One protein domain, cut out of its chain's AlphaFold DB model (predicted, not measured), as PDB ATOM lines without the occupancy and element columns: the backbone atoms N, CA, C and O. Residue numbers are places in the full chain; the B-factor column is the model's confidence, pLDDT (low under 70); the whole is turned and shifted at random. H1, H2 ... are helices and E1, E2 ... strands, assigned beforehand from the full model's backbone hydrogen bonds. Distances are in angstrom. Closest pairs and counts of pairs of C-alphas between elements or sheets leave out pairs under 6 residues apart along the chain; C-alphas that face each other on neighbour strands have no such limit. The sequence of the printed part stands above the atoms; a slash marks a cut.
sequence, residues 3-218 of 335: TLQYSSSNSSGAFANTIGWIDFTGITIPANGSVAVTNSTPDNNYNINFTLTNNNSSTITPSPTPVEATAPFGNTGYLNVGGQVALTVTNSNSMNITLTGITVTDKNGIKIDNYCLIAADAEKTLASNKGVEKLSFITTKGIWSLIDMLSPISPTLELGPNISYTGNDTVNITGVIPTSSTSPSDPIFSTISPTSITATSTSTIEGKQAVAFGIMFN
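This is residues 3 to 218 of the 335 residues of an uncharacterized protein of Clostridium cadaveris (UniProt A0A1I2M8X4). This is a sandwich of two strongly twisted sheets, partly face to face, their strands at 16 degrees to each other, and the chain changes from one sheet to the other at several links, among them E2 to E3, E4 to E5 and E14 to E15. A small parallel pair, E9 and E12, sits towards one end, and the short helix H1 lies beside the strands of the smaller sheet. The two large sheets are antiparallel and run E1 E2 E5 E14 E7 E11 E10 and E3 E4 E15 E6 E13 E8. The printed part has 216 residues, with fifteen named strands, E1 to E15 in order, and one named helix between E3 and E4; the class is mostly strand, though under half of the residues are in named elements. The whole is compact, with a radius of gyration of the C-alphas of 16.1 A and spans of 54 by 39 by 34 A.

Pass residues 3 to 33, which hold no named element, and find C-alpha 34 at (351.587, 373.015, 303.689), where E1, residues 34 to 40, begins. E2 is residues 46 to 54, 25.3 A from first to last C-alpha; E3 is 61 to 63, H1 72 to 75 and E4 86 to 89. E5, residues 94 to 106, measures 35.5 A and bends by 52 degrees at residue 101. Then come E6, 115 to 121; E7, 131 to 139, 26.6 A; E8, 145 to 150; E9, 157 to 159; E10, 162 to 166; E11, 170 to 174; E12, 182 to 184; E13, 186 to 192; and E14, 196 to 203. E15, residues 209 to 217, 27.1 A, ends at C-alpha 217, (374.039, 363.227, 308.581).

Start in the larger sheet with the hairpin E1 and E2, where N 37 and O 50 are 2.8 A apart, within hydrogen-bond range. Inner strands E5 and E14 are antiparallel, with N 99 and O 197 at 2.8 A. In the other sheet E15 and E6 are antiparallel, with N 118 and O 214 at 2.8 A. Between the sheets, the closest C-alphas of E5 and E15 are Met 95 and Gln 209, 6.6 A apart. H1 stands at the level of the smaller sheet, height 2.2 A; its closest C-alpha to E8 is Pro 72, 5.9 A from Leu 150. H1 is too short for an O i to N i+4 pair; its one O i to N i+3 pair is within range. Parallel E9 and E12 have N 159 and O 183 at 3.0 A.

The farthest C-alphas, Asn 108 and Ser 180, are 54.3 A apart. The printed part has no cut, and no link between named elements is long. Mean pLDDT of the printed part is 88.3; look for values under 70 at residues 17, 91, 113 to 114, 142, 155 and 217 to 218.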
ATOM      1  N   THR A   3     369.004 377.488 309.335       96.19
ATOM      2  CA  THR A   3     370.175 376.664 309.653       96.19
ATOM      3  C   THR A   3     369.819 375.715 310.784       96.19
ATOM      4  O   THR A   3     369.174 376.126 311.747       96.19
ATOM      5  N   LEU A   4     370.267 374.464 310.680       96.88
ATOM      6  CA  LEU A   4     370.131 373.471 311.738       96.88
ATOM      7  C   LEU A   4     370.768 373.970 313.033       96.88
ATOM      8  O   LEU A   4     371.870 374.524 313.029       96.88
ATOM      9  N   GLN A   5     370.081 373.729 314.141       97.50
ATOM     10  CA  GLN A   5     370.476 374.192 315.463       97.50
ATOM     11  C   GLN A   5     371.031 373.022 316.263       97.50
ATOM     12  O   GLN A   5     370.486 371.922 316.245       97.50
ATOM     13  N   TYR A   6     372.125 373.253 316.973       91.31
ATOM     14  CA  TYR A   6     372.798 372.221 317.754       91.31
ATOM     15  C   TYR A   6     372.683 372.565 319.226       91.31
ATOM     16  O   TYR A   6     372.649 373.739 319.597       91.31
ATOM     17  N   SER A   7     372.605 371.534 320.063       88.44
ATOM     18  CA  SER A   7     372.622 371.762 321.502       88.44
ATOM     19  C   SER A   7     374.021 372.148 321.981       88.44
ATOM     20  O   SER A   7     375.027 371.919 321.309       88.44
ATOM     21  N   SER A   8     374.067 372.779 323.147       83.88
ATOM     22  CA  SER A   8     375.311 373.145 323.820       83.88
ATOM     23  C   SER A   8     376.136 371.917 324.218       83.88
ATOM     24  O   SER A   8     375.601 370.846 324.498       83.88
ATOM     25  N   SER A   9     377.460 372.085 324.284       75.75
ATOM     26  CA  SER A   9     378.416 370.988 324.489       75.75
ATOM     27  C   SER A   9     378.254 370.222 325.803       75.75
ATOM     28  O   SER A   9     378.693 369.077 325.885       75.75
ATOM     29  N   ASN A  10     377.627 370.835 326.807       78.00
ATOM     30  CA  ASN A  10     377.327 370.251 328.115       78.00
ATOM     31  C   ASN A  10     375.962 369.539 328.177       78.00
ATOM     32  O   ASN A  10     375.552 369.101 329.248       78.00
ATOM     33  N   SER A  11     375.238 369.462 327.062       84.00
ATOM     34  CA  SER A  11     373.963 368.759 326.973       84.00
ATOM     35  C   SER A  11     374.144 367.249 327.166       84.00
ATOM     36  O   SER A  11     374.999 366.631 326.532       84.00
ATOM     37  N   SER A  12     373.319 366.657 328.032       79.06
ATOM     38  CA  SER A  12     373.410 365.238 328.409       79.06
ATOM     39  C   SER A  12     372.768 364.276 327.400       79.06
ATOM     40  O   SER A  12     373.035 363.076 327.451       79.06
ATOM     41  N   GLY A  13     371.953 364.801 326.477       75.88
ATOM     42  CA  GLY A  13     371.204 363.995 325.516       75.88
ATOM     43  C   GLY A  13     372.109 363.221 324.553       75.88
ATOM     44  O   GLY A  13     373.166 363.702 324.126       75.88
ATOM     45  N   ALA A  14     371.683 362.027 324.158       72.62
ATOM     46  CA  ALA A  14     372.414 361.192 323.220       72.62
ATOM     47  C   ALA A  14     372.661 361.955 321.918       72.62
ATOM     48  O   ALA A  14     371.747 362.539 321.326       72.62
ATOM     49  N   PHE A  15     373.919 361.951 321.472       71.75
ATOM     50  CA  PHE A  15     374.361 362.645 320.259       71.75
ATOM     51  C   PHE A  15     374.035 364.151 320.240       71.75
ATOM     52  O   PHE A  15     373.941 364.742 319.166       71.75
ATOM     53  N   ALA A  16     373.904 364.787 321.409       70.94
ATOM     54  CA  ALA A  16     373.583 366.204 321.589       70.94
ATOM     55  C   ALA A  16     374.339 367.169 320.653       70.94
ATOM     56  O   ALA A  16     373.749 368.094 320.093       70.94
ATOM     57  N   ASN A  17     375.630 366.921 320.435       68.31
ATOM     58  CA  ASN A  17     376.495 367.773 319.610       68.31
ATOM     59  C   ASN A  17     376.525 367.366 318.127       68.31
ATOM     60  O   ASN A  17     377.306 367.902 317.347       68.31
ATOM     61  N   THR A  18     375.733 366.372 317.732       71.94
ATOM     62  CA  THR A  18     375.722 365.797 316.379       71.94
ATOM     63  C   THR A  18     374.352 365.897 315.723       71.94
ATOM     64  O   THR A  18     374.275 366.044 314.505       71.94
ATOM     65  N   ILE A  19     373.276 365.835 316.506       85.88
ATOM     66  CA  ILE A  19     371.922 366.052 316.003       85.88
ATOM     67  C   ILE A  19     371.768 367.535 315.661       85.88
ATOM     68  O   ILE A  19     371.840 368.392 316.540       85.88
ATOM     69  N   GLY A  20     371.547 367.822 314.379       93.75
ATOM     70  CA  GLY A  20     371.088 369.129 313.931       93.75
ATOM     71  C   GLY A  20     369.569 369.179 314.026       93.75
ATOM     72  O   GLY A  20     368.884 368.523 313.241       93.75
ATOM     73  N   TRP A  21     369.040 369.930 314.984       98.12
ATOM     74  CA  TRP A  21     367.609 370.170 315.138       98.12
ATOM     75  C   TRP A  21     367.108 371.095 314.033       98.12
ATOM     76  O   TRP A  21     367.739 372.105 313.715       98.12
ATOM     77  N   ILE A  22     365.989 370.721 313.418       98.50
ATOM     78  CA  ILE A  22     365.387 371.470 312.319       98.50
ATOM     79  C   ILE A  22     364.821 372.774 312.873       98.50
ATOM     80  O   ILE A  22     363.961 372.758 313.747       98.50
ATOM     81  N   ASP A  23     365.297 373.901 312.347       98.31
ATOM     82  CA  ASP A  23     364.815 375.223 312.724       98.31
ATOM     83  C   ASP A  23     363.657 375.643 311.827       98.31
ATOM     84  O   ASP A  23     363.771 375.679 310.592       98.31
ATOM     85  N   PHE A  24     362.547 375.994 312.466       97.50
ATOM     86  CA  PHE A  24     361.338 376.469 311.816       97.50
ATOM     87  C   PHE A  24     361.130 377.976 312.012       97.50
ATOM     88  O   PHE A  24     360.043 378.476 311.737       97.50
ATOM     89  N   THR A  25     362.142 378.726 312.464       96.19
ATOM     90  CA  THR A  25     362.043 380.180 312.658       96.19
ATOM     91  C   THR A  25     361.432 380.876 311.437       96.19
ATOM     92  O   THR A  25     361.926 380.768 310.313       96.19
ATOM     93  N   GLY A  26     360.339 381.609 311.668       90.94
ATOM     94  CA  GLY A  26     359.617 382.349 310.626       90.94
ATOM     95  C   GLY A  26     358.651 381.513 309.776       90.94
ATOM     96  O   GLY A  26     358.072 382.048 308.831       90.94
ATOM     97  N   ILE A  27     358.448 380.231 310.093       90.88
ATOM     98  CA  ILE A  27     357.526 379.338 309.381       90.88
ATOM     99  C   ILE A  27     356.236 379.180 310.185       90.88
ATOM    100  O   ILE A  27     356.216 378.481 311.182       90.88
ATOM    101  N   THR A  28     355.119 379.735 309.724       88.31
ATOM    102  CA  THR A  28     353.797 379.425 310.300       88.31
ATOM    103  C   THR A  28     353.035 378.527 309.338       88.31
ATOM    104  O   THR A  28     352.875 378.894 308.172       88.31
ATOM    105  N   ILE A  29     352.541 377.372 309.803       92.00
ATOM    106  CA  ILE A  29     351.765 376.464 308.946       92.00
ATOM    107  C   ILE A  29     350.272 376.629 309.258       92.00
ATOM    108  O   ILE A  29     349.829 376.206 310.333       92.00
ATOM    109  N   PRO A  30     349.470 377.229 308.355       92.62
ATOM    110  CA  PRO A  30     348.040 377.403 308.587       92.62
ATOM    111  C   PRO A  30     347.332 376.049 308.718       92.62
ATOM    112  O   PRO A  30     347.863 375.015 308.304       92.62
ATOM    113  N   ALA A  31     346.138 376.055 309.309       92.81
ATOM    114  CA  ALA A  31     345.277 374.875 309.389       92.81
ATOM    115  C   ALA A  31     345.073 374.244 308.001       92.81
ATOM    116  O   ALA A  31     344.791 374.961 307.039       92.81
ATOM    117  N   ASN A  32     345.219 372.920 307.899       93.62
ATOM    118  CA  ASN A  32     345.169 372.169 306.633       93.62
ATOM    119  C   ASN A  32     346.142 372.682 305.546       93.62
ATOM    120  O   ASN A  32     345.924 372.481 304.351       93.62
ATOM    121  N   GLY A  33     347.195 373.395 305.952       95.88
ATOM    122  CA  GLY A  33     348.174 374.019 305.072       95.88
ATOM    123  C   GLY A  33     349.425 373.176 304.857       95.88
ATOM    124  O   GLY A  33     349.669 372.181 305.537       95.88
ATOM    125  N   SER A  34     350.259 373.596 303.909       97.25
ATOM    126  CA  SER A  34     351.587 373.015 303.689       97.25
ATOM    127  C   SER A  34     352.607 374.088 303.338       97.25
ATOM    128  O   SER A  34     352.263 375.104 302.735       97.25
ATOM    129  N   VAL A  35     353.865 373.851 303.694       96.75
ATOM    130  CA  VAL A  35     354.985 374.755 303.417       96.75
ATOM    131  C   VAL A  35     356.244 373.955 303.096       96.75
ATOM    132  O   VAL A  35     356.487 372.900 303.679       96.75
ATOM    133  N   ALA A  36     357.049 374.448 302.155       96.94
ATOM    134  CA  ALA A  36     358.365 373.883 301.883       96.94
ATOM    135  C   ALA A  36     359.360 374.344 302.956       96.94
ATOM    136  O   ALA A  36     359.454 375.536 303.255       96.94
ATOM    137  N   VAL A  37     360.114 373.403 303.515       97.50
ATOM    138  CA  VAL A  37     361.121 373.654 304.545       97.50
ATOM    139  C   VAL A  37     362.482 373.236 304.014       97.50
ATOM    140  O   VAL A  37     362.656 372.115 303.535       97.50
ATOM    141  N   THR A  38     363.454 374.137 304.150       96.94
ATOM    142  CA  THR A  38     364.860 373.877 303.834       96.94
ATOM    143  C   THR A  38     365.729 374.344 304.988       96.94
ATOM    144  O   THR A  38     365.720 375.536 305.316       96.94
ATOM    145  N   ASN A  39     366.494 373.411 305.554       97.75
ATOM    146  CA  ASN A  39     367.518 373.680 306.556       97.75
ATOM    147  C   ASN A  39     368.903 373.279 306.030       97.75
ATOM    148  O   ASN A  39     369.042 372.208 305.438       97.75
ATOM    149  N   SER A  40     369.917 374.105 306.281       95.50
ATOM    150  CA  SER A  40     371.323 373.801 305.991       95.50
ATOM    151  C   SER A  40     372.111 373.519 307.271       95.50
ATOM    152  O   SER A  40     371.763 374.005 308.347       95.50
ATOM    153  N   THR A  41     373.197 372.755 307.188       89.12
ATOM    154  CA  THR A  41     374.191 372.735 308.271       89.12
ATOM    155  C   THR A  41     374.883 374.106 308.392       89.12
ATOM    156  O   THR A  41     374.954 374.838 307.402       89.12
ATOM    157  N   PRO A  42     375.428 374.481 309.568       86.56
ATOM    158  CA  PRO A  42     376.110 375.767 309.768       86.56
ATOM    159  C   PRO A  42     377.285 376.014 308.816       86.56
ATOM    160  O   PRO A  42     377.560 377.147 308.438       86.56
ATOM    161  N   ASP A  43     377.965 374.946 308.406       81.44
ATOM    162  CA  ASP A  43     379.054 374.955 307.425       81.44
ATOM    163  C   ASP A  43     378.569 374.841 305.966       81.44
ATOM    164  O   ASP A  43     379.382 374.792 305.043       81.44
ATOM    165  N   ASN A  44     377.249 374.785 305.752       84.94
ATOM    166  CA  ASN A  44     376.580 374.617 304.464       84.94
ATOM    167  C   ASN A  44     377.005 373.353 303.685       84.94
ATOM    168  O   ASN A  44     376.894 373.296 302.459       84.94
ATOM    169  N   ASN A  45     377.508 372.330 304.383       79.75
ATOM    170  CA  ASN A  45     377.911 371.067 303.768       79.75
ATOM    171  C   ASN A  45     376.732 370.168 303.395       79.75
ATOM    172  O   ASN A  45     376.858 369.392 302.446       79.75
ATOM    173  N   TYR A  46     375.610 370.270 304.110       87.38
ATOM    174  CA  TYR A  46     374.408 369.496 303.831       87.38
ATOM    175  C   TYR A  46     373.155 370.353 303.912       87.38
ATOM    176  O   TYR A  46     373.057 371.263 304.732       87.38
ATOM    177  N   ASN A  47     372.172 369.999 303.092       93.19
ATOM    178  CA  ASN A  47     370.840 370.579 303.092       93.19
ATOM    179  C   ASN A  47     369.804 369.472 303.250       93.19
ATOM    180  O   ASN A  47     369.876 368.457 302.561       93.19
ATOM    181  N   ILE A  48     368.819 369.687 304.116       96.38
ATOM    182  CA  ILE A  48     367.604 368.880 304.198       96.38
ATOM    183  C   ILE A  48     366.427 369.691 303.654       96.38
ATOM    184  O   ILE A  48     366.227 370.842 304.040       96.38
ATOM    185  N   ASN A  49     365.648 369.076 302.766       97.44
ATOM    186  CA  ASN A  49     364.469 369.657 302.135       97.44
ATOM    187  C   ASN A  49     363.273 368.717 302.288       97.44
ATOM    188  O   ASN A  49     363.406 367.510 302.084       97.44
ATOM    189  N   PHE A  50     362.109 369.268 302.614       98.06
ATOM    190  CA  PHE A  50     360.848 368.527 302.684       98.06
ATOM    191  C   PHE A  50     359.650 369.478 302.609       98.06
ATOM    192  O   PHE A  50     359.780 370.690 302.786       98.06
ATOM    193  N   THR A  51     358.467 368.915 302.393       98.38
ATOM    194  CA  THR A  51     357.195 369.615 302.583       98.38
ATOM    195  C   THR A  51     356.642 369.267 303.957       98.38
ATOM    196  O   THR A  51     356.450 368.091 304.265       98.38
ATOM    197  N   LEU A  52     356.385 370.288 304.772       97.94
ATOM    198  CA  LEU A  52     355.696 370.171 306.051       97.94
ATOM    199  C   LEU A  52     354.209 370.455 305.851       97.94
ATOM    200  O   LEU A  52     353.836 371.562 305.467       97.94
ATOM    201  N   THR A  53     353.370 369.469 306.139       97.75
ATOM    202  CA  THR A  53     351.911 369.552 306.051       97.75
ATOM    203  C   THR A  53     351.305 369.539 307.447       97.75
ATOM    204  O   THR A  53     351.621 368.676 308.265       97.75
ATOM    205  N   ASN A  54     350.419 370.494 307.711       95.56
ATOM    206  CA  ASN A  54     349.597 370.552 308.908       95.56
ATOM    207  C   ASN A  54     348.226 369.942 308.599       95.56
ATOM    208  O   ASN A  54     347.444 370.559 307.888       95.56
ATOM    209  N   ASN A  55     347.917 368.771 309.156       94.31
ATOM    210  CA  ASN A  55     346.623 368.101 308.974       94.31
ATOM    211  C   ASN A  55     345.614 368.448 310.086       94.31
ATOM    212  O   ASN A  55     344.616 367.751 310.263       94.31
ATOM    213  N   ASN A  56     345.893 369.483 310.885       90.00
ATOM    214  CA  ASN A  56     345.024 369.932 311.968       90.00
ATOM    215  C   ASN A  56     344.096 371.055 311.503       90.00
ATOM    216  O   ASN A  56     344.425 371.846 310.616       90.00
ATOM    217  N   SER A  57     342.976 371.201 312.210       88.25
ATOM    218  CA  SER A  57     342.086 372.364 312.109       88.25
ATOM    219  C   SER A  57     342.669 373.638 312.733       88.25
ATOM    220  O   SER A  57     342.105 374.715 312.553       88.25
ATOM    221  N   SER A  58     343.777 373.517 313.466       89.19
ATOM    222  CA  SER A  58     344.472 374.618 314.133       89.19
ATOM    223  C   SER A  58     345.813 374.897 313.464       89.19
ATOM    224  O   SER A  58     346.458 373.995 312.931       89.19
ATOM    225  N   THR A  59     346.248 376.153 313.506       91.38
ATOM    226  CA  THR A  59     347.574 376.569 313.031       91.38
ATOM    227  C   THR A  59     348.676 375.934 313.879       91.38
ATOM    228  O   THR A  59     348.556 375.872 315.103       91.38
ATOM    229  N   ILE A  60     349.761 375.510 313.228       92.44
ATOM    230  CA  ILE A  60     350.992 375.072 313.889       92.44
ATOM    231  C   ILE A  60     351.982 376.232 313.907       92.44
ATOM    232  O   ILE A  60     352.259 376.846 312.871       92.44
ATOM    233  N   THR A  61     352.512 376.513 315.095       93.38
ATOM    234  CA  THR A  61     353.475 377.587 315.339       93.38
ATOM    235  C   THR A  61     354.784 377.031 315.890       93.38
ATOM    236  O   THR A  61     354.762 376.267 316.858       93.38
ATOM    237  N   PRO A  62     355.933 377.413 315.329       95.81
ATOM    238  CA  PRO A  62     357.223 377.102 315.917       95.81
ATOM    239  C   PRO A  62     357.423 377.786 317.270       95.81
ATOM    240  O   PRO A  62     356.903 378.875 317.516       95.81
ATOM    241  N   SER A  63     358.203 377.152 318.137       95.69
ATOM    242  CA  SER A  63     358.561 377.648 319.464       95.69
ATOM    243  C   SER A  63     360.029 377.345 319.769       95.69
ATOM    244  O   SER A  63     360.538 376.305 319.333       95.69
ATOM    245  N   PRO A  64     360.722 378.206 320.541       96.75
ATOM    246  CA  PRO A  64     361.975 377.815 321.175       96.75
ATOM    247  C   PRO A  64     361.741 376.677 322.177       96.75
ATOM    248  O   PRO A  64     360.616 376.452 322.637       96.75
ATOM    249  N   THR A  65     362.828 375.994 322.524       95.38
ATOM    250  CA  THR A  65     362.870 374.979 323.581       95.38
ATOM    251  C   THR A  65     363.596 375.520 324.816       95.38
ATOM    252  O   THR A  65     364.556 376.278 324.653       95.38
ATOM    253  N   PRO A  66     363.197 375.126 326.035       95.12
ATOM    254  CA  PRO A  66     362.089 374.220 326.344       95.12
ATOM    255  C   PRO A  66     360.722 374.868 326.071       95.12
ATOM    256  O   PRO A  66     360.545 376.071 326.260       95.12
ATOM    257  N   VAL A  67     359.744 374.083 325.608       93.25
ATOM    258  CA  VAL A  67     358.400 374.616 325.283       93.25
ATOM    259  C   VAL A  67     357.564 374.925 326.533       93.25
ATOM    260  O   VAL A  67     356.587 375.682 326.477       93.25
ATOM    261  N   GLU A  68     357.965 374.354 327.668       89.81
ATOM    262  CA  GLU A  68     357.427 374.600 329.001       89.81
ATOM    263  C   GLU A  68     358.425 374.190 330.097       89.81
ATOM    264  O   GLU A  68     359.413 373.500 329.856       89.81
ATOM    265  N   ALA A  69     358.161 374.625 331.331       88.88
ATOM    266  CA  ALA A  69     359.087 374.480 332.452       88.88
ATOM    267  C   ALA A  69     359.319 373.032 332.902       88.88
ATOM    268  O   ALA A  69     360.272 372.798 333.635       88.88
ATOM    269  N   THR A  70     358.447 372.091 332.523       87.44
ATOM    270  CA  THR A  70     358.539 370.683 332.929       87.44
ATOM    271  C   THR A  70     359.036 369.742 331.837       87.44
ATOM    272  O   THR A  70     359.248 368.573 332.142       87.44
ATOM    273  N   ALA A  71     359.261 370.237 330.617       91.12
ATOM    274  CA  ALA A  71     359.709 369.434 329.483       91.12
ATOM    275  C   ALA A  71     361.175 368.988 329.635       91.12
ATOM    276  O   ALA A  71     362.049 369.857 329.707       91.12
ATOM    277  N   PRO A  72     361.497 367.682 329.655       92.81
ATOM    278  CA  PRO A  72     362.875 367.195 329.568       92.81
ATOM    279  C   PRO A  72     363.664 367.787 328.388       92.81
ATOM    280  O   PRO A  72     364.820 368.200 328.549       92.81
ATOM    281  N   PHE A  73     363.038 367.904 327.210       95.25
ATOM    282  CA  PHE A  73     363.663 368.534 326.047       95.25
ATOM    283  C   PHE A  73     363.939 370.023 326.299       95.25
ATOM    284  O   PHE A  73     363.033 370.836 326.484       95.25
ATOM    285  N   GLY A  74     365.212 370.409 326.241       95.12
ATOM    286  CA  GLY A  74     365.679 371.775 326.464       95.12
ATOM    287  C   GLY A  74     365.984 372.105 327.927       95.12
ATOM    288  O   GLY A  74     366.669 373.097 328.162       95.12
ATOM    289  N   ASN A  75     365.547 371.281 328.892       94.25
ATOM    290  CA  ASN A  75     365.867 371.462 330.317       94.25
ATOM    291  C   ASN A  75     366.894 370.456 330.856       94.25
ATOM    292  O   ASN A  75     367.722 370.833 331.683       94.25
ATOM    293  N   THR A  76     366.863 369.195 330.416       90.25
ATOM    294  CA  THR A  76     367.796 368.142 330.874       90.25
ATOM    295  C   THR A  76     368.612 367.565 329.725       90.25
ATOM    296  O   THR A  76     369.833 367.414 329.838       90.25
ATOM    297  N   GLY A  77     367.957 367.312 328.592       88.44
ATOM    298  CA  GLY A  77     368.572 366.946 327.323       88.44
ATOM    299  C   GLY A  77     368.475 368.075 326.306       88.44
ATOM    300  O   GLY A  77     367.572 368.902 326.361       88.44
ATOM    301  N   TYR A  78     369.406 368.100 325.357       94.38
ATOM    302  CA  TYR A  78     369.451 369.069 324.252       94.38
ATOM    303  C   TYR A  78     369.355 370.528 324.722       94.38
ATOM    304  O   TYR A  78     368.514 371.304 324.282       94.38
ATOM    305  N   LEU A  79     370.247 370.899 325.640       93.88
ATOM    306  CA  LEU A  79     370.274 372.223 326.260       93.88
ATOM    307  C   LEU A  79     370.646 373.322 325.258       93.88
ATOM    308  O   LEU A  79     371.583 373.155 324.472       93.88
ATOM    309  N   ASN A  80     370.001 374.486 325.374       94.19
ATOM    310  CA  ASN A  80     370.326 375.707 324.621       94.19
ATOM    311  C   ASN A  80     370.347 375.524 323.093       94.19
ATOM    312  O   ASN A  80     371.170 376.130 322.407       94.19
ATOM    313  N   VAL A  81     369.462 374.683 322.554       95.56
ATOM    314  CA  VAL A  81     369.237 374.635 321.106       95.56
ATOM    315  C   VAL A  81     368.654 375.983 320.674       95.56
ATOM    316  O   VAL A  81     367.633 376.421 321.202       95.56
ATOM    317  N   GLY A  82     369.338 376.666 319.755       94.88
ATOM    318  CA  GLY A  82     368.895 377.956 319.226       94.88
ATOM    319  C   GLY A  82     367.638 377.857 318.355       94.88
ATOM    320  O   GLY A  82     367.132 376.771 318.082       94.88
ATOM    321  N   GLY A  83     367.151 379.004 317.876       96.06
ATOM    322  CA  GLY A  83     366.032 379.069 316.928       96.06
ATOM    323  C   GLY A  83     364.682 378.622 317.504       96.06
ATOM    324  O   GLY A  83     364.425 378.729 318.705       96.06
ATOM    325  N   GLN A  84     363.795 378.161 316.621       97.31
ATOM    326  CA  GLN A  84     362.452 377.679 316.950       97.31
ATOM    327  C   GLN A  84     362.296 376.248 316.430       97.31
ATOM    328  O   GLN A  84     361.776 376.022 315.335       97.31
ATOM    329  N   VAL A  85     362.804 375.281 317.197       97.75
ATOM    330  CA  VAL A  85     362.930 373.875 316.766       97.75
ATOM    331  C   VAL A  85     361.738 372.990 317.124       97.75
ATOM    332  O   VAL A  85     361.608 371.887 316.593       97.75
ATOM    333  N   ALA A  86     360.856 373.457 318.009       97.38
ATOM    334  CA  ALA A  86     359.643 372.737 318.374       97.38
ATOM    335  C   ALA A  86     358.456 373.233 317.546       97.38
ATOM    336  O   ALA A  86     358.188 374.432 317.493       97.38
ATOM    337  N   LEU A  87     357.703 372.319 316.941       96.31
ATOM    338  CA  LEU A  87     356.419 372.618 316.316       96.31
ATOM    339  C   LEU A  87     355.322 372.443 317.354       96.31
ATOM    340  O   LEU A  87     355.155 371.351 317.885       96.31
ATOM    341  N   THR A  88     354.576 373.510 317.631       93.62
ATOM    342  CA  THR A  88     353.563 373.531 318.688       93.62
ATOM    343  C   THR A  88     352.172 373.746 318.120       93.62
ATOM    344  O   THR A  88     351.977 374.492 317.156       93.62
ATOM    345  N   VAL A  89     351.186 373.124 318.759       88.12
ATOM    346  CA  VAL A  89     349.782 373.505 318.620       88.12
ATOM    347  C   VAL A  89     349.305 374.035 319.968       88.12
ATOM    348  O   VAL A  89     349.445 373.381 321.003       88.12
ATOM    349  N   THR A  90     348.785 375.260 319.975       72.44
ATOM    350  CA  THR A  90     348.263 375.882 321.200       72.44
ATOM    351  C   THR A  90     346.754 375.654 321.258       72.44
ATOM    352  O   THR A  90     346.071 375.840 320.251       72.44
ATOM    353  N   ASN A  91     346.228 375.265 322.423       69.50
ATOM    354  CA  ASN A  91     344.795 375.033 322.665       69.50
ATOM    355  C   ASN A  91     344.162 373.943 321.780       69.50
ATOM    356  O   ASN A  91     342.965 373.988 321.497       69.50
ATOM    357  N   SER A  92     344.957 372.978 321.319       75.31
ATOM    358  CA  SER A  92     344.447 371.787 320.649       75.31
ATOM    359  C   SER A  92     344.919 370.559 321.398       75.31
ATOM    360  O   SER A  92     346.107 370.375 321.641       75.31
ATOM    361  N   ASN A  93     343.964 369.686 321.663       82.56
ATOM    362  CA  ASN A  93     344.174 368.369 322.241       82.56
ATOM    363  C   ASN A  93     344.695 367.354 321.211       82.56
ATOM    364  O   ASN A  93     344.773 366.161 321.487       82.56
ATOM    365  N   SER A  94     344.985 367.797 319.989       87.94
ATOM    366  CA  SER A  94     345.525 366.939 318.945       87.94
ATOM    367  C   SER A  94     346.523 367.673 318.066       87.94
ATOM    368  O   SER A  94     346.379 368.869 317.789       87.94
ATOM    369  N   MET A  95     347.521 366.920 317.623       91.88
ATOM    370  CA  MET A  95     348.490 367.312 316.617       91.88
ATOM    371  C   MET A  95     348.550 366.217 315.560       91.88
ATOM    372  O   MET A  95     348.611 365.042 315.882       91.88
ATOM    373  N   ASN A  96     348.566 366.600 314.296       94.81
ATOM    374  CA  ASN A  96     348.821 365.737 313.155       94.81
ATOM    375  C   ASN A  96     349.613 366.533 312.119       94.81
ATOM    376  O   ASN A  96     349.075 367.432 311.469       94.81
ATOM    377  N   ILE A  97     350.901 366.239 312.010       96.19
ATOM    378  CA  ILE A  97     351.792 366.884 311.052       96.19
ATOM    379  C   ILE A  97     352.549 365.832 310.260       96.19
ATOM    380  O   ILE A  97     352.904 364.775 310.785       96.19
ATOM    381  N   THR A  98     352.825 366.137 308.999       97.88
ATOM    382  CA  THR A  98     353.532 365.223 308.105       97.88
ATOM    383  C   THR A  98     354.676 365.935 307.404       97.88
ATOM    384  O   THR A  98     354.489 366.980 306.790       97.88
ATOM    385  N   LEU A  99     355.859 365.334 307.456       98.00
ATOM    386  CA  LEU A  99     357.003 365.665 306.621       98.00
ATOM    387  C   LEU A  99     356.981 364.707 305.428       98.00
ATOM    388  O   LEU A  99     357.023 363.492 305.616       98.00
ATOM    389  N   THR A 100     356.912 365.231 304.207       98.00
ATOM    390  CA  THR A 100     356.930 364.436 302.966       98.00
ATOM    391  C   THR A 100     358.002 364.922 302.004       98.00
ATOM    392  O   THR A 100     358.466 366.058 302.091       98.00
ATOM    393  N   GLY A 101     358.409 364.052 301.075       95.88
ATOM    394  CA  GLY A 101     359.422 364.402 300.078       95.88
ATOM    395  C   GLY A 101     360.778 364.702 300.711       95.88
ATOM    396  O   GLY A 101     361.489 365.586 300.237       95.88
ATOM    397  N   ILE A 102     361.112 364.002 301.802       96.19
ATOM    398  CA  ILE A 102     362.332 364.257 302.562       96.19
ATOM    399  C   ILE A 102     363.540 363.900 301.698       96.19
ATOM    400  O   ILE A 102     363.729 362.754 301.283       96.19
ATOM    401  N   THR A 103     364.356 364.907 301.417       93.88
ATOM    402  CA  THR A 103     365.563 364.787 300.610       93.88
ATOM    403  C   THR A 103     366.716 365.473 301.312       93.88
ATOM    404  O   THR A 103     366.570 366.553 301.882       93.88
ATOM    405  N   VAL A 104     367.877 364.831 301.262       87.94
ATOM    406  CA  VAL A 104     369.122 365.389 301.774       87.94
ATOM    407  C   VAL A 104     370.093 365.507 300.615       87.94
ATOM    408  O   VAL A 104     370.202 364.577 299.815       87.94
ATOM    409  N   THR A 105     370.788 366.633 300.516       86.81
ATOM    410  CA  THR A 105     371.845 366.849 299.526       86.81
ATOM    411  C   THR A 105     373.110 367.368 300.189       86.81
ATOM    412  O   THR A 105     373.039 368.034 301.219       86.81
ATOM    413  N   ASP A 106     374.267 367.104 299.592       81.56
ATOM    414  CA  ASP A 106     375.506 367.795 299.943       81.56
ATOM    415  C   ASP A 106     375.545 369.226 299.367       81.56
ATOM    416  O   ASP A 106     374.618 369.680 298.682       81.56
ATOM    417  N   LYS A 107     376.648 369.938 299.621       83.19
ATOM    418  CA  LYS A 107     376.911 371.292 299.108       83.19
ATOM    419  C   LYS A 107     376.914 371.418 297.580       83.19
ATOM    420  O   LYS A 107     376.764 372.522 297.068       83.19
ATOM    421  N   ASN A 108     377.114 370.318 296.854       81.19
ATOM    422  CA  ASN A 108     377.120 370.288 295.392       81.19
ATOM    423  C   ASN A 108     375.738 369.914 294.825       81.19
ATOM    424  O   ASN A 108     375.590 369.787 293.611       81.19
ATOM    425  N   GLY A 109     374.735 369.710 295.687       83.06
ATOM    426  CA  GLY A 109     373.403 369.255 295.296       83.06
ATOM    427  C   GLY A 109     373.313 367.746 295.053       83.06
ATOM    428  O   GLY A 109     372.289 367.277 294.556       83.06
ATOM    429  N   ILE A 110     374.346 366.968 295.398       81.19
ATOM    430  CA  ILE A 110     374.326 365.509 295.261       81.19
ATOM    431  C   ILE A 110     373.477 364.926 296.383       81.19
ATOM    432  O   ILE A 110     373.682 365.231 297.556       81.19
ATOM    433  N   LYS A 111     372.526 364.063 296.024       81.62
ATOM    434  CA  LYS A 111     371.640 363.402 296.982       81.62
ATOM    435  C   LYS A 111     372.422 362.504 297.949       81.62
ATOM    436  O   LYS A 111     373.267 361.717 297.532       81.62
ATOM    437  N   ILE A 112     372.079 362.587 299.230       73.69
ATOM    438  CA  ILE A 112     372.588 361.738 300.306       73.69
ATOM    439  C   ILE A 112     371.477 360.790 300.749       73.69
ATOM    440  O   ILE A 112     370.452 361.212 301.281       73.69
ATOM    441  N   ASP A 113     371.692 359.493 300.540       67.94
ATOM    442  CA  ASP A 113     370.709 358.456 300.873       67.94
ATOM    443  C   ASP A 113     370.919 357.835 302.260       67.94
ATOM    444  O   ASP A 113     370.075 357.063 302.707       67.94
ATOM    445  N   ASN A 114     372.008 358.173 302.958       64.06
ATOM    446  CA  ASN A 114     372.335 357.649 304.284       64.06
ATOM    447  C   ASN A 114     372.320 358.777 305.320       64.06
ATOM    448  O   ASN A 114     373.272 359.546 305.426       64.06
ATOM    449  N   TYR A 115     371.249 358.865 306.093       74.31
ATOM    450  CA  TYR A 115     371.108 359.785 307.218       74.31
ATOM    451  C   TYR A 115     370.118 359.192 308.222       74.31
ATOM    452  O   TYR A 115     369.370 358.269 307.899       74.31
ATOM    453  N   CYS A 116     370.093 359.722 309.438       80.38
ATOM    454  CA  CYS A 116     369.063 359.389 310.413       80.38
ATOM    455  C   CYS A 116     368.209 360.622 310.668       80.38
ATOM    456  O   CYS A 116     368.747 361.697 310.932       80.38
ATOM    457  N   LEU A 117     366.891 360.466 310.616       93.38
ATOM    458  CA  LEU A 117     365.987 361.456 311.181       93.38
ATOM    459  C   LEU A 117     365.673 361.100 312.618       93.38
ATOM    460  O   LEU A 117     365.493 359.932 312.955       93.38
ATOM    461  N   ILE A 118     365.629 362.140 313.435       95.62
ATOM    462  CA  ILE A 118     365.358 362.096 314.857       95.62
ATOM    463  C   ILE A 118     363.978 362.695 315.083       95.62
ATOM    464  O   ILE A 118     363.643 363.717 314.484       95.62
ATOM    465  N   ALA A 119     363.192 362.064 315.944       97.69
ATOM    466  CA  ALA A 119     361.910 362.572 316.394       97.69
ATOM    467  C   ALA A 119     361.867 362.543 317.920       97.69
ATOM    468  O   ALA A 119     362.294 361.567 318.544       97.69
ATOM    469  N   ALA A 120     361.371 363.628 318.497       96.56
ATOM    470  CA  ALA A 120     361.240 363.804 319.930       96.56
ATOM    471  C   ALA A 120     359.883 364.425 320.251       96.56
ATOM    472  O   ALA A 120     359.383 365.275 319.503       96.56
ATOM    473  N   ASP A 121     359.319 364.018 321.383       94.50
ATOM    474  CA  ASP A 121     358.386 364.879 322.094       94.50
ATOM    475  C   ASP A 121     359.174 366.102 322.587       94.50
ATOM    476  O   ASP A 121     360.259 365.958 323.152       94.50
ATOM    477  N   ALA A 122     358.693 367.300 322.268       94.62
ATOM    478  CA  ALA A 122     359.340 368.537 322.700       94.62
ATOM    479  C   ALA A 122     358.689 369.118 323.962       94.62
ATOM    480  O   ALA A 122     359.215 370.090 324.507       94.62
ATOM    481  N   GLU A 123     357.547 368.568 324.384       90.81
ATOM    482  CA  GLU A 123     356.867 368.894 325.632       90.81
ATOM    483  C   GLU A 123     357.066 367.757 326.636       90.81
ATOM    484  O   GLU A 123     358.091 367.771 327.310       90.81
ATOM    485  N   LYS A 124     356.104 366.834 326.757       88.12
ATOM    486  CA  LYS A 124     356.201 365.563 327.490       88.12
ATOM    487  C   LYS A 124     354.906 364.769 327.312       88.12
ATOM    488  O   LYS A 124     353.827 365.311 327.507       88.12
ATOM    489  N   THR A 125     354.984 363.458 327.106       89.81
ATOM    490  CA  THR A 125     353.773 362.631 326.977       89.81
ATOM    491  C   THR A 125     353.322 362.110 328.349       89.81
ATOM    492  O   THR A 125     353.962 361.222 328.921       89.81
ATOM    493  N   LEU A 126     352.192 362.598 328.884       88.00
ATOM    494  CA  LEU A 126     351.742 362.263 330.252       88.00
ATOM    495  C   LEU A 126     350.315 361.692 330.365       88.00
ATOM    496  O   LEU A 126     349.490 361.761 329.459       88.00
ATOM    497  N   ALA A 127     349.989 361.111 331.521       89.69
ATOM    498  CA  ALA A 127     348.609 360.773 331.868       89.69
ATOM    499  C   ALA A 127     348.202 361.386 333.209       89.69
ATOM    500  O   ALA A 127     349.027 361.724 334.054       89.69
ATOM    501  N   SER A 128     346.896 361.521 333.416       88.06
ATOM    502  CA  SER A 128     346.303 361.957 334.676       88.06
ATOM    503  C   SER A 128     344.947 361.291 334.893       88.06
ATOM    504  O   SER A 128     344.402 360.614 334.024       88.06
ATOM    505  N   ASN A 129     344.325 361.570 336.032       85.88
ATOM    506  CA  ASN A 129     342.969 361.107 336.332       85.88
ATOM    507  C   ASN A 129     341.917 361.668 335.349       85.88
ATOM    508  O   ASN A 129     340.792 361.182 335.315       85.88
ATOM    509  N   LYS A 130     342.267 362.711 334.582       85.25
ATOM    510  CA  LYS A 130     341.404 363.336 333.571       85.25
ATOM    511  C   LYS A 130     341.599 362.749 332.172       85.25
ATOM    512  O   LYS A 130     340.819 363.063 331.278       85.25
ATOM    513  N   GLY A 131     342.640 361.945 331.947       88.88
ATOM    514  CA  GLY A 131     342.978 361.547 330.592       88.88
ATOM    515  C   GLY A 131     344.339 360.914 330.389       88.88
ATOM    516  O   GLY A 131     345.157 360.842 331.298       88.88
ATOM    517  N   VAL A 132     344.584 360.502 329.151       91.25
ATOM    518  CA  VAL A 132     345.882 360.002 328.700       91.25
ATOM    519  C   VAL A 132     346.276 360.722 327.423       91.25
ATOM    520  O   VAL A 132     345.456 360.888 326.519       91.25
ATOM    521  N   GLU A 133     347.531 361.132 327.362       92.88
ATOM    522  CA  GLU A 133     348.162 361.601 326.146       92.88
ATOM    523  C   GLU A 133     348.825 360.445 325.410       92.88
ATOM    524  O   GLU A 133     349.379 359.512 326.007       92.88
ATOM    525  N   LYS A 134     348.732 360.496 324.087       94.81
ATOM    526  CA  LYS A 134     349.351 359.536 323.190       94.81
ATOM    527  C   LYS A 134     350.026 360.284 322.067       94.81
ATOM    528  O   LYS A 134     349.356 361.049 321.383       94.81
ATOM    529  N   LEU A 135     351.285 359.961 321.825       96.44
ATOM    530  CA  LEU A 135     352.068 360.442 320.702       96.44
ATOM    531  C   LEU A 135     352.496 359.247 319.850       96.44
ATOM    532  O   LEU A 135     352.800 358.171 320.358       96.44
ATOM    533  N   SER A 136     352.513 359.416 318.538       97.56
ATOM    534  CA  SER A 136     353.028 358.415 317.614       97.56
ATOM    535  C   SER A 136     353.887 359.067 316.549       97.56
ATOM    536  O   SER A 136     353.563 360.151 316.054       97.56
ATOM    537  N   PHE A 137     354.957 358.370 316.178       98.25
ATOM    538  CA  PHE A 137     355.739 358.675 314.992       98.25
ATOM    539  C   PHE A 137     355.616 357.514 314.015       98.25
ATOM    540  O   PHE A 137     355.896 356.363 314.350       98.25
ATOM    541  N   ILE A 138     355.191 357.829 312.796       97.38
ATOM    542  CA  ILE A 138     354.973 356.872 311.713       97.38
ATOM    543  C   ILE A 138     355.910 357.246 310.577       97.38
ATOM    544  O   ILE A 138     356.020 358.419 310.228       97.38
ATOM    545  N   THR A 139     356.570 356.270 309.969       92.75
ATOM    546  CA  THR A 139     357.364 356.475 308.760       92.75
ATOM    547  C   THR A 139     356.907 355.563 307.629       92.75
ATOM    548  O   THR A 139     356.349 354.508 307.863       92.75
ATOM    549  N   THR A 140     357.131 355.952 306.374       80.31
ATOM    550  CA  THR A 140     356.899 355.064 305.216       80.31
ATOM    551  C   THR A 140     358.081 354.139 304.927       80.31
ATOM    552  O   THR A 140     357.943 353.182 304.167       80.31
ATOM    553  N   LYS A 141     359.258 354.426 305.500       73.88
ATOM    554  CA  LYS A 141     360.492 353.667 305.285       73.88
ATOM    555  C   LYS A 141     361.425 353.824 306.483       73.88
ATOM    556  O   LYS A 141     361.668 354.937 306.928       73.88
ATOM    557  N   GLY A 142     362.019 352.720 306.923       66.94
ATOM    558  CA  GLY A 142     362.960 352.699 308.042       66.94
ATOM    559  C   GLY A 142     362.368 352.010 309.266       66.94
ATOM    560  O   GLY A 142     361.220 351.570 309.243       66.94
ATOM    561  N   ILE A 143     363.192 351.863 310.302       76.69
ATOM    562  CA  ILE A 143     362.805 351.250 311.573       76.69
ATOM    563  C   ILE A 143     363.045 352.269 312.675       76.69
ATOM    564  O   ILE A 143     364.157 352.791 312.788       76.69
ATOM    565  N   TRP A 144     362.028 352.524 313.497       82.00
ATOM    566  CA  TRP A 144     362.193 353.362 314.679       82.00
ATOM    567  C   TRP A 144     363.044 352.658 315.731       82.00
ATOM    568  O   TRP A 144     362.769 351.530 316.127       82.00
ATOM    569  N   SER A 145     364.070 353.346 316.218       79.62
ATOM    570  CA  SER A 145     364.933 352.887 317.305       79.62
ATOM    571  C   SER A 145     364.977 353.942 318.398       79.62
ATOM    572  O   SER A 145     365.232 355.110 318.105       79.62
ATOM    573  N   LEU A 146     364.747 353.534 319.647       80.81
ATOM    574  CA  LEU A 146     364.988 354.383 320.813       80.81
ATOM    575  C   LEU A 146     366.497 354.633 320.933       80.81
ATOM    576  O   LEU A 146     367.275 353.678 320.957       80.81
ATOM    577  N   ILE A 147     366.903 355.901 320.975       77.44
ATOM    578  CA  ILE A 147     368.314 356.297 321.109       77.44
ATOM    579  C   ILE A 147     368.613 356.981 322.437       77.44
ATOM    580  O   ILE A 147     369.772 356.985 322.848       77.44
ATOM    581  N   ASP A 148     367.590 357.521 323.097       81.75
ATOM    582  CA  ASP A 148     367.720 358.115 324.419       81.75
ATOM    583  C   ASP A 148     366.395 358.130 325.179       81.75
ATOM    584  O   ASP A 148     365.323 358.048 324.574       81.75
ATOM    585  N   MET A 149     366.496 358.282 326.495       86.19
ATOM    586  CA  MET A 149     365.393 358.593 327.394       86.19
ATOM    587  C   MET A 149     365.838 359.760 328.281       86.19
ATOM    588  O   MET A 149     366.662 359.593 329.179       86.19
ATOM    589  N   LEU A 150     365.344 360.961 327.982       87.69
ATOM    590  CA  LEU A 150     365.761 362.183 328.657       87.69
ATOM    591  C   LEU A 150     365.292 362.180 330.105       87.69
ATOM    592  O   LEU A 150     364.096 362.076 330.366       87.69
ATOM    593  N   SER A 151     366.214 362.367 331.046       86.94
ATOM    594  CA  SER A 151     365.873 362.394 332.468       86.94
ATOM    595  C   SER A 151     364.876 363.515 332.804       86.94
ATOM    596  O   SER A 151     364.949 364.597 332.217       86.94
ATOM    597  N   PRO A 152     363.971 363.308 333.775       85.69
ATOM    598  CA  PRO A 152     363.090 364.360 334.270       85.69
ATOM    599  C   PRO A 152     363.877 365.514 334.902       85.69
ATOM    600  O   PRO A 152     364.986 365.337 335.401       85.69
ATOM    601  N   ILE A 153     363.262 366.698 334.955       84.38
ATOM    602  CA  ILE A 153     363.859 367.896 335.578       84.38
ATOM    603  C   ILE A 153     364.005 367.746 337.099       84.38
ATOM    604  O   ILE A 153     364.933 368.282 337.701       84.38
ATOM    605  N   SER A 154     363.070 367.039 337.736       77.88
ATOM    606  CA  SER A 154     363.094 366.800 339.180       77.88
ATOM    607  C   SER A 154     363.915 365.543 339.494       77.88
ATOM    608  O   SER A 154     363.752 364.550 338.786       77.88
ATOM    609  N   PRO A 155     364.731 365.519 340.569       64.12
ATOM    610  CA  PRO A 155     365.568 364.370 340.954       64.12
ATOM    611  C   PRO A 155     364.765 363.196 341.554       64.12
ATOM    612  O   PRO A 155     365.261 362.431 342.381       64.12
ATOM    613  N   THR A 156     363.493 363.083 341.193       74.62
ATOM    614  CA  THR A 156     362.604 361.977 341.537       74.62
ATOM    615  C   THR A 156     362.913 360.753 340.675       74.62
ATOM    616  O   THR A 156     363.720 360.800 339.748       74.62
ATOM    617  N   LEU A 157     362.280 359.620 340.992       74.38
ATOM    618  CA  LEU A 157     362.424 358.419 340.175       74.38
ATOM    619  C   LEU A 157     361.908 358.686 338.759       74.38
ATOM    620  O   LEU A 157     360.817 359.227 338.562       74.38
ATOM    621  N   GLU A 158     362.700 358.284 337.777       75.75
ATOM    622  CA  GLU A 158     362.329 358.405 336.378       75.75
ATOM    623  C   GLU A 158     361.090 357.557 336.067       75.75
ATOM    624  O   GLU A 158     361.025 356.373 336.411       75.75
ATOM    625  N   LEU A 159     360.106 358.170 335.408       78.00
ATOM    626  CA  LEU A 159     358.923 357.497 334.890       78.00
ATOM    627  C   LEU A 159     358.793 357.784 333.399       78.00
ATOM    628  O   LEU A 159     358.206 358.787 333.001       78.00
ATOM    629  N   GLY A 160     359.323 356.881 332.582       80.38
ATOM    630  CA  GLY A 160     359.136 356.955 331.139       80.38
ATOM    631  C   GLY A 160     357.703 356.609 330.724       80.38
ATOM    632  O   GLY A 160     357.018 355.848 331.421       80.38
ATOM    633  N   PRO A 161     357.232 357.131 329.580       90.06
ATOM    634  CA  PRO A 161     355.976 356.704 328.990       90.06
ATOM    635  C   PRO A 161     356.038 355.229 328.572       90.06
ATOM    636  O   PRO A 161     357.105 354.647 328.366       90.06
ATOM    637  N   ASN A 162     354.872 354.617 328.377       93.12
ATOM    638  CA  ASN A 162     354.798 353.296 327.764       93.12
ATOM    639  C   ASN A 162     355.111 353.412 326.268       93.12
ATOM    640  O   ASN A 162     354.362 354.051 325.526       93.12
ATOM    641  N   ILE A 163     356.186 352.760 325.829       93.38
ATOM    642  CA  ILE A 163     356.605 352.722 324.425       93.38
ATOM    643  C   ILE A 163     356.240 351.365 323.834       93.38
ATOM    644  O   ILE A 163     356.540 350.317 324.402       93.38
ATOM    645  N   SER A 164     355.611 351.382 322.665       92.50
ATOM    646  CA  SER A 164     355.299 350.177 321.898       92.50
ATOM    647  C   SER A 164     355.526 350.411 320.413       92.50
ATOM    648  O   SER A 164     355.459 351.539 319.931       92.50
ATOM    649  N   TYR A 165     355.775 349.331 319.681       89.88
ATOM    650  CA  TYR A 165     355.983 349.367 318.240       89.88
ATOM    651  C   TYR A 165     354.837 348.633 317.552       89.88
ATOM    652  O   TYR A 165     354.498 347.511 317.934       89.88
ATOM    653  N   THR A 166     354.244 349.265 316.542       87.06
ATOM    654  CA  THR A 166     353.290 348.606 315.644       87.06
ATOM    655  C   THR A 166     354.017 348.351 314.338       87.06
ATOM    656  O   THR A 166     354.316 349.288 313.608       87.06
ATOM    657  N   GLY A 167     354.346 347.089 314.064       82.69
ATOM    658  CA  GLY A 167     355.257 346.771 312.965       82.69
ATOM    659  C   GLY A 167     356.644 347.386 313.190       82.69
ATOM    660  O   GLY A 167     357.101 347.506 314.325       82.69
ATOM    661  N   ASN A 168     357.308 347.765 312.098       74.12
ATOM    662  CA  ASN A 168     358.631 348.402 312.139       74.12
ATOM    663  C   ASN A 168     358.572 349.915 311.889       74.12
ATOM    664  O   ASN A 168     359.548 350.624 312.119       74.12
ATOM    665  N   ASP A 169     357.447 350.404 311.388       88.12
ATOM    666  CA  ASP A 169     357.286 351.731 310.806       88.12
ATOM    667  C   ASP A 169     356.613 352.727 311.759       88.12
ATOM    668  O   ASP A 169     356.653 353.936 311.527       88.12
ATOM    669  N   THR A 170     356.052 352.231 312.864       94.81
ATOM    670  CA  THR A 170     355.317 353.032 313.839       94.81
ATOM    671  C   THR A 170     355.839 352.798 315.248       94.81
ATOM    672  O   THR A 170     355.901 351.661 315.722       94.81
ATOM    673  N   VAL A 171     356.144 353.889 315.949       95.50
ATOM    674  CA  VAL A 171     356.337 353.892 317.400       95.50
ATOM    675  C   VAL A 171     355.208 354.670 318.067       95.50
ATOM    676  O   VAL A 171     354.859 355.765 317.629       95.50
ATOM    677  N   ASN A 172     354.632 354.090 319.117       97.31
ATOM    678  CA  ASN A 172     353.575 354.680 319.928       97.31
ATOM    679  C   ASN A 172     354.088 354.914 321.345       97.31
ATOM    680  O   ASN A 172     354.688 354.029 321.956       97.31
ATOM    681  N   ILE A 173     353.778 356.088 321.870       96.81
ATOM    682  CA  ILE A 173     354.159 356.590 323.179       96.81
ATOM    683  C   ILE A 173     352.850 356.887 323.904       96.81
ATOM    684  O   ILE A 173     351.998 357.609 323.392       96.81
ATOM    685  N   THR A 174     352.635 356.271 325.060       95.44
ATOM    686  CA  THR A 174     351.430 356.475 325.872       95.44
ATOM    687  C   THR A 174     351.832 356.954 327.252       95.44
ATOM    688  O   THR A 174     352.624 356.296 327.929       95.44
ATOM    689  N   GLY A 175     351.265 358.081 327.670       92.31
ATOM    690  CA  GLY A 175     351.595 358.710 328.936       92.31
ATOM    691  C   GLY A 175     351.268 357.824 330.133       92.31
ATOM    692  O   GLY A 175     350.365 356.982 330.093       92.31
ATOM    693  N   VAL A 176     352.006 358.031 331.220       89.56
ATOM    694  CA  VAL A 176     351.799 357.343 332.500       89.56
ATOM    695  C   VAL A 176     351.485 358.382 333.571       89.56
ATOM    696  O   VAL A 176     351.949 359.517 333.485       89.56
ATOM    697  N   ILE A 177     350.650 358.017 334.550       89.19
ATOM    698  CA  ILE A 177     350.257 358.916 335.641       89.19
ATOM    699  C   ILE A 177     351.441 359.061 336.604       89.19
ATOM    700  O   ILE A 177     351.805 358.068 337.242       89.19
ATOM    701  N   PRO A 178     352.031 360.262 336.761       84.19
ATOM    702  CA  PRO A 178     353.099 360.467 337.725       84.19
ATOM    703  C   PRO A 178     352.582 360.308 339.157       84.19
ATOM    704  O   PRO A 178     351.516 360.806 339.522       84.19
ATOM    705  N   THR A 179     353.364 359.635 339.991       82.31
ATOM    706  CA  THR A 179     353.215 359.632 341.452       82.31
ATOM    707  C   THR A 179     353.981 360.797 342.082       82.31
ATOM    708  O   THR A 179     354.811 361.431 341.432       82.31
ATOM    709  N   SER A 180     353.769 361.052 343.376       78.38
ATOM    710  CA  SER A 180     354.498 362.090 344.123       78.38
ATOM    711  C   SER A 180     356.020 361.895 344.155       78.38
ATOM    712  O   SER A 180     356.741 362.848 344.437       78.38
ATOM    713  N   SER A 181     356.518 360.689 343.871       77.94
ATOM    714  CA  SER A 181     357.946 360.358 343.865       77.94
ATOM    715  C   SER A 181     358.518 360.111 342.469       77.94
ATOM    716  O   SER A 181     359.646 359.633 342.372       77.94
ATOM    717  N   THR A 182     357.760 360.384 341.403       79.56
ATOM    718  CA  THR A 182     358.190 360.131 340.019       79.56
ATOM    719  C   THR A 182     357.963 361.334 339.119       79.56
ATOM    720  O   THR A 182     357.009 362.086 339.318       79.56
ATOM    721  N   SER A 183     358.784 361.499 338.088       80.44
ATOM    722  CA  SER A 183     358.599 362.557 337.091       80.44
ATOM    723  C   SER A 183     358.828 362.042 335.669       80.44
ATOM    724  O   SER A 183     359.601 361.096 335.496       80.44
ATOM    725  N   PRO A 184     358.123 362.617 334.675       80.44
ATOM    726  CA  PRO A 184     358.131 362.107 333.310       80.44
ATOM    727  C   PRO A 184     359.506 362.274 332.656       80.44
ATOM    728  O   PRO A 184     360.089 363.356 332.727       80.44
ATOM    729  N   SER A 185     360.003 361.204 332.032       86.12
ATOM    730  CA  SER A 185     361.090 361.267 331.050       86.12
ATOM    731  C   SER A 185     360.552 361.248 329.628       86.12
ATOM    732  O   SER A 185     359.438 360.780 329.398       86.12
ATOM    733  N   ASP A 186     361.366 361.713 328.677       89.62
ATOM    734  CA  ASP A 186     360.959 361.788 327.274       89.62
ATOM    735  C   ASP A 186     361.846 360.946 326.356       89.62
ATOM    736  O   ASP A 186     363.074 361.083 326.369       89.62
ATOM    737  N   PRO A 187     361.249 360.093 325.514       91.00
ATOM    738  CA  PRO A 187     362.006 359.266 324.596       91.00
ATOM    739  C   PRO A 187     362.434 360.026 323.342       91.00
ATOM    740  O   PRO A 187     361.688 360.825 322.773       91.00
ATOM    741  N   ILE A 188     363.617 359.674 322.846       91.00
ATOM    742  CA  ILE A 188     364.159 360.173 321.584       91.00
ATOM    743  C   ILE A 188     364.308 359.007 320.624       91.00
ATOM    744  O   ILE A 188     364.965 358.006 320.930       91.00
ATOM    745  N   PHE A 189     363.724 359.141 319.438       92.06
ATOM    746  CA  PHE A 189     363.728 358.090 318.434       92.06
ATOM    747  C   PHE A 189     364.517 358.491 317.204       92.06
ATOM    748  O   PHE A 189     364.542 359.653 316.813       92.06
ATOM    749  N   SER A 190     365.111 357.498 316.553       86.62
ATOM    750  CA  SER A 190     365.739 357.648 315.246       86.62
ATOM    751  C   SER A 190     365.150 356.675 314.234       86.62
ATOM    752  O   SER A 190     364.734 355.574 314.593       86.62
ATOM    753  N   THR A 191     365.145 357.067 312.965       85.62
ATOM    754  CA  THR A 191     364.853 356.191 311.828       85.62
ATOM    755  C   THR A 191     365.782 356.520 310.662       85.62
ATOM    756  O   THR A 191     366.171 357.674 310.460       85.62
ATOM    757  N   ILE A 192     366.177 355.499 309.903       76.56
ATOM    758  CA  ILE A 192     367.173 355.623 308.834       76.56
ATOM    759  C   ILE A 192     366.487 356.024 307.529       76.56
ATOM    760  O   ILE A 192     365.652 355.286 307.005       76.56
ATOM    761  N   SER A 193     366.908 357.166 306.987       79.56
ATOM    762  CA  SER A 193     366.561 357.687 305.662       79.56
ATOM    763  C   SER A 193     365.083 357.526 305.256       79.56
ATOM    764  O   SER A 193     364.799 356.958 304.188       79.56
ATOM    765  N   PRO A 194     364.130 357.988 306.089       88.81
ATOM    766  CA  PRO A 194     362.710 357.875 305.788       88.81
ATOM    767  C   PRO A 194     362.314 358.795 304.630       88.81
ATOM    768  O   PRO A 194     362.860 359.880 304.455       88.81
ATOM    769  N   THR A 195     361.310 358.397 303.850       87.38
ATOM    770  CA  THR A 195     360.731 359.253 302.794       87.38
ATOM    771  C   THR A 195     359.617 360.165 303.306       87.38
ATOM    772  O   THR A 195     359.325 361.197 302.695       87.38
ATOM    773  N   SER A 196     359.009 359.798 304.434       96.31
ATOM    774  CA  SER A 196     358.069 360.628 305.177       96.31
ATOM    775  C   SER A 196     358.088 360.294 306.666       96.31
ATOM    776  O   SER A 196     358.425 359.170 307.055       96.31
ATOM    777  N   ILE A 197     357.688 361.266 307.484       97.88
ATOM    778  CA  ILE A 197     357.363 361.076 308.898       97.88
ATOM    779  C   ILE A 197     356.018 361.744 309.165       97.88
ATOM    780  O   ILE A 197     355.839 362.906 308.814       97.88
ATOM    781  N   THR A 198     355.101 361.040 309.815       97.88
ATOM    782  CA  THR A 198     353.896 361.626 310.402       97.88
ATOM    783  C   THR A 198     354.029 361.581 311.915       97.88
ATOM    784  O   THR A 198     354.244 360.507 312.474       97.88
ATOM    785  N   ALA A 199     353.894 362.731 312.569       97.75
ATOM    786  CA  ALA A 199     353.721 362.808 314.012       97.75
ATOM    787  C   ALA A 199     352.242 363.034 314.312       97.75
ATOM    788  O   ALA A 199     351.620 363.939 313.750       97.75
ATOM    789  N   THR A 200     351.668 362.200 315.172       96.31
ATOM    790  CA  THR A 200     350.289 362.358 315.634       96.31
ATOM    791  C   THR A 200     350.248 362.314 317.147       96.31
ATOM    792  O   THR A 200     350.665 361.313 317.720       96.31
ATOM    793  N   SER A 201     349.721 363.368 317.765       93.88
ATOM    794  CA  SER A 201     349.398 363.406 319.184       93.88
ATOM    795  C   SER A 201     347.896 363.527 319.400       93.88
ATOM    796  O   SER A 201     347.207 364.244 318.669       93.88
ATOM    797  N   THR A 202     347.390 362.840 320.414       91.38
ATOM    798  CA  THR A 202     346.020 362.957 320.909       91.38
ATOM    799  C   THR A 202     346.041 362.945 322.427       91.38
ATOM    800  O   THR A 202     346.553 362.002 323.030       91.38
ATOM    801  N   SER A 203     345.422 363.943 323.037       88.31
ATOM    802  CA  SER A 203     345.271 364.069 324.478       88.31
ATOM    803  C   SER A 203     343.808 364.308 324.824       88.31
ATOM    804  O   SER A 203     343.059 364.914 324.065       88.31
ATOM    805  N   THR A 204     343.360 363.825 325.977       83.56
ATOM    806  CA  THR A 204     342.088 364.274 326.575       83.56
ATOM    807  C   THR A 204     342.322 365.239 327.736       83.56
ATOM    808  O   THR A 204     341.379 365.631 328.420       83.56
ATOM    809  N   ILE A 205     343.581 365.609 327.966       81.38
ATOM    810  CA  ILE A 205     344.015 366.599 328.940       81.38
ATOM    811  C   ILE A 205     344.295 367.886 328.162       81.38
ATOM    812  O   ILE A 205     344.953 367.850 327.126       81.38
ATOM    813  N   GLU A 206     343.792 369.019 328.649       73.19
ATOM    814  CA  GLU A 206     344.162 370.317 328.082       73.19
ATOM    815  C   GLU A 206     345.665 370.546 328.259       73.19
ATOM    816  O   GLU A 206     346.192 370.430 329.366       73.19
ATOM    817  N   GLY A 207     346.348 370.881 327.169       75.31
ATOM    818  CA  GLY A 207     347.792 371.061 327.171       75.31
ATOM    819  C   GLY A 207     348.303 371.593 325.843       75.31
ATOM    820  O   GLY A 207     347.573 371.673 324.850       75.31
ATOM    821  N   LYS A 208     349.572 371.994 325.835       84.38
ATOM    822  CA  LYS A 208     350.298 372.211 324.583       84.38
ATOM    823  C   LYS A 208     350.722 370.848 324.062       84.38
ATOM    824  O   LYS A 208     351.011 369.971 324.852       84.38
ATOM    825  N   GLN A 209     350.758 370.675 322.750       90.06
ATOM    826  CA  GLN A 209     351.393 369.507 322.143       90.06
ATOM    827  C   GLN A 209     352.562 370.029 321.330       90.06
ATOM    828  O   GLN A 209     352.402 371.022 320.603       90.06
ATOM    829  N   ALA A 210     353.725 369.402 321.468       94.19
ATOM    830  CA  ALA A 210     354.932 369.849 320.799       94.19
ATOM    831  C   ALA A 210     355.782 368.671 320.339       94.19
ATOM    832  O   ALA A 210     356.012 367.734 321.088       94.19
ATOM    833  N   VAL A 211     356.307 368.746 319.121       97.06
ATOM    834  CA  VAL A 211     357.302 367.780 318.637       97.06
ATOM    835  C   VAL A 211     358.491 368.506 318.037       97.06
ATOM    836  O   VAL A 211     358.349 369.594 317.472       97.06
ATOM    837  N   ALA A 212     359.662 367.891 318.137       98.12
ATOM    838  CA  ALA A 212     360.881 368.357 317.495       98.12
ATOM    839  C   ALA A 212     361.415 367.281 316.550       98.12
ATOM    840  O   ALA A 212     361.340 366.080 316.824       98.12
ATOM    841  N   PHE A 213     361.989 367.730 315.435       98.50
ATOM    842  CA  PHE A 213     362.663 366.861 314.482       98.50
ATOM    843  C   PHE A 213     364.119 367.271 314.352       98.50
ATOM    844  O   PHE A 213     364.443 368.455 314.262       98.50
ATOM    845  N   GLY A 214     364.995 366.281 314.315       97.00
ATOM    846  CA  GLY A 214     366.418 366.471 314.092       97.00
ATOM    847  C   GLY A 214     366.909 365.610 312.946       97.00
ATOM    848  O   GLY A 214     366.238 364.679 312.506       97.00
ATOM    849  N   ILE A 215     368.104 365.907 312.467       93.50
ATOM    850  CA  ILE A 215     368.806 365.085 311.494       93.50
ATOM    851  C   ILE A 215     370.232 364.837 311.964       93.50
ATOM    852  O   ILE A 215     370.934 365.731 312.437       93.50
ATOM    853  N   MET A 216     370.667 363.599 311.791       79.06
ATOM    854  CA  MET A 216     372.070 363.232 311.812       79.06
ATOM    855  C   MET A 216     372.470 362.859 310.394       79.06
ATOM    856  O   MET A 216     371.955 361.901 309.813       79.06
ATOM    857  N   PHE A 217     373.409 363.608 309.834       62.53
ATOM    858  CA  PHE A 217     374.039 363.227 308.581       62.53
ATOM    859  C   PHE A 217     375.014 362.099 308.865       62.53
ATOM    860  O   PHE A 217     375.821 362.186 309.795       62.53
ATOM    861  N   ASN A 218     374.966 361.046 308.053       47.81
ATOM    862  CA  ASN A 218     376.070 360.109 308.032       47.81
ATOM    863  C   ASN A 218     377.266 360.895 307.489       47.81
ATOM    864  O   ASN A 218     377.244 361.347 306.344       47.81
TER     865      ASN A 218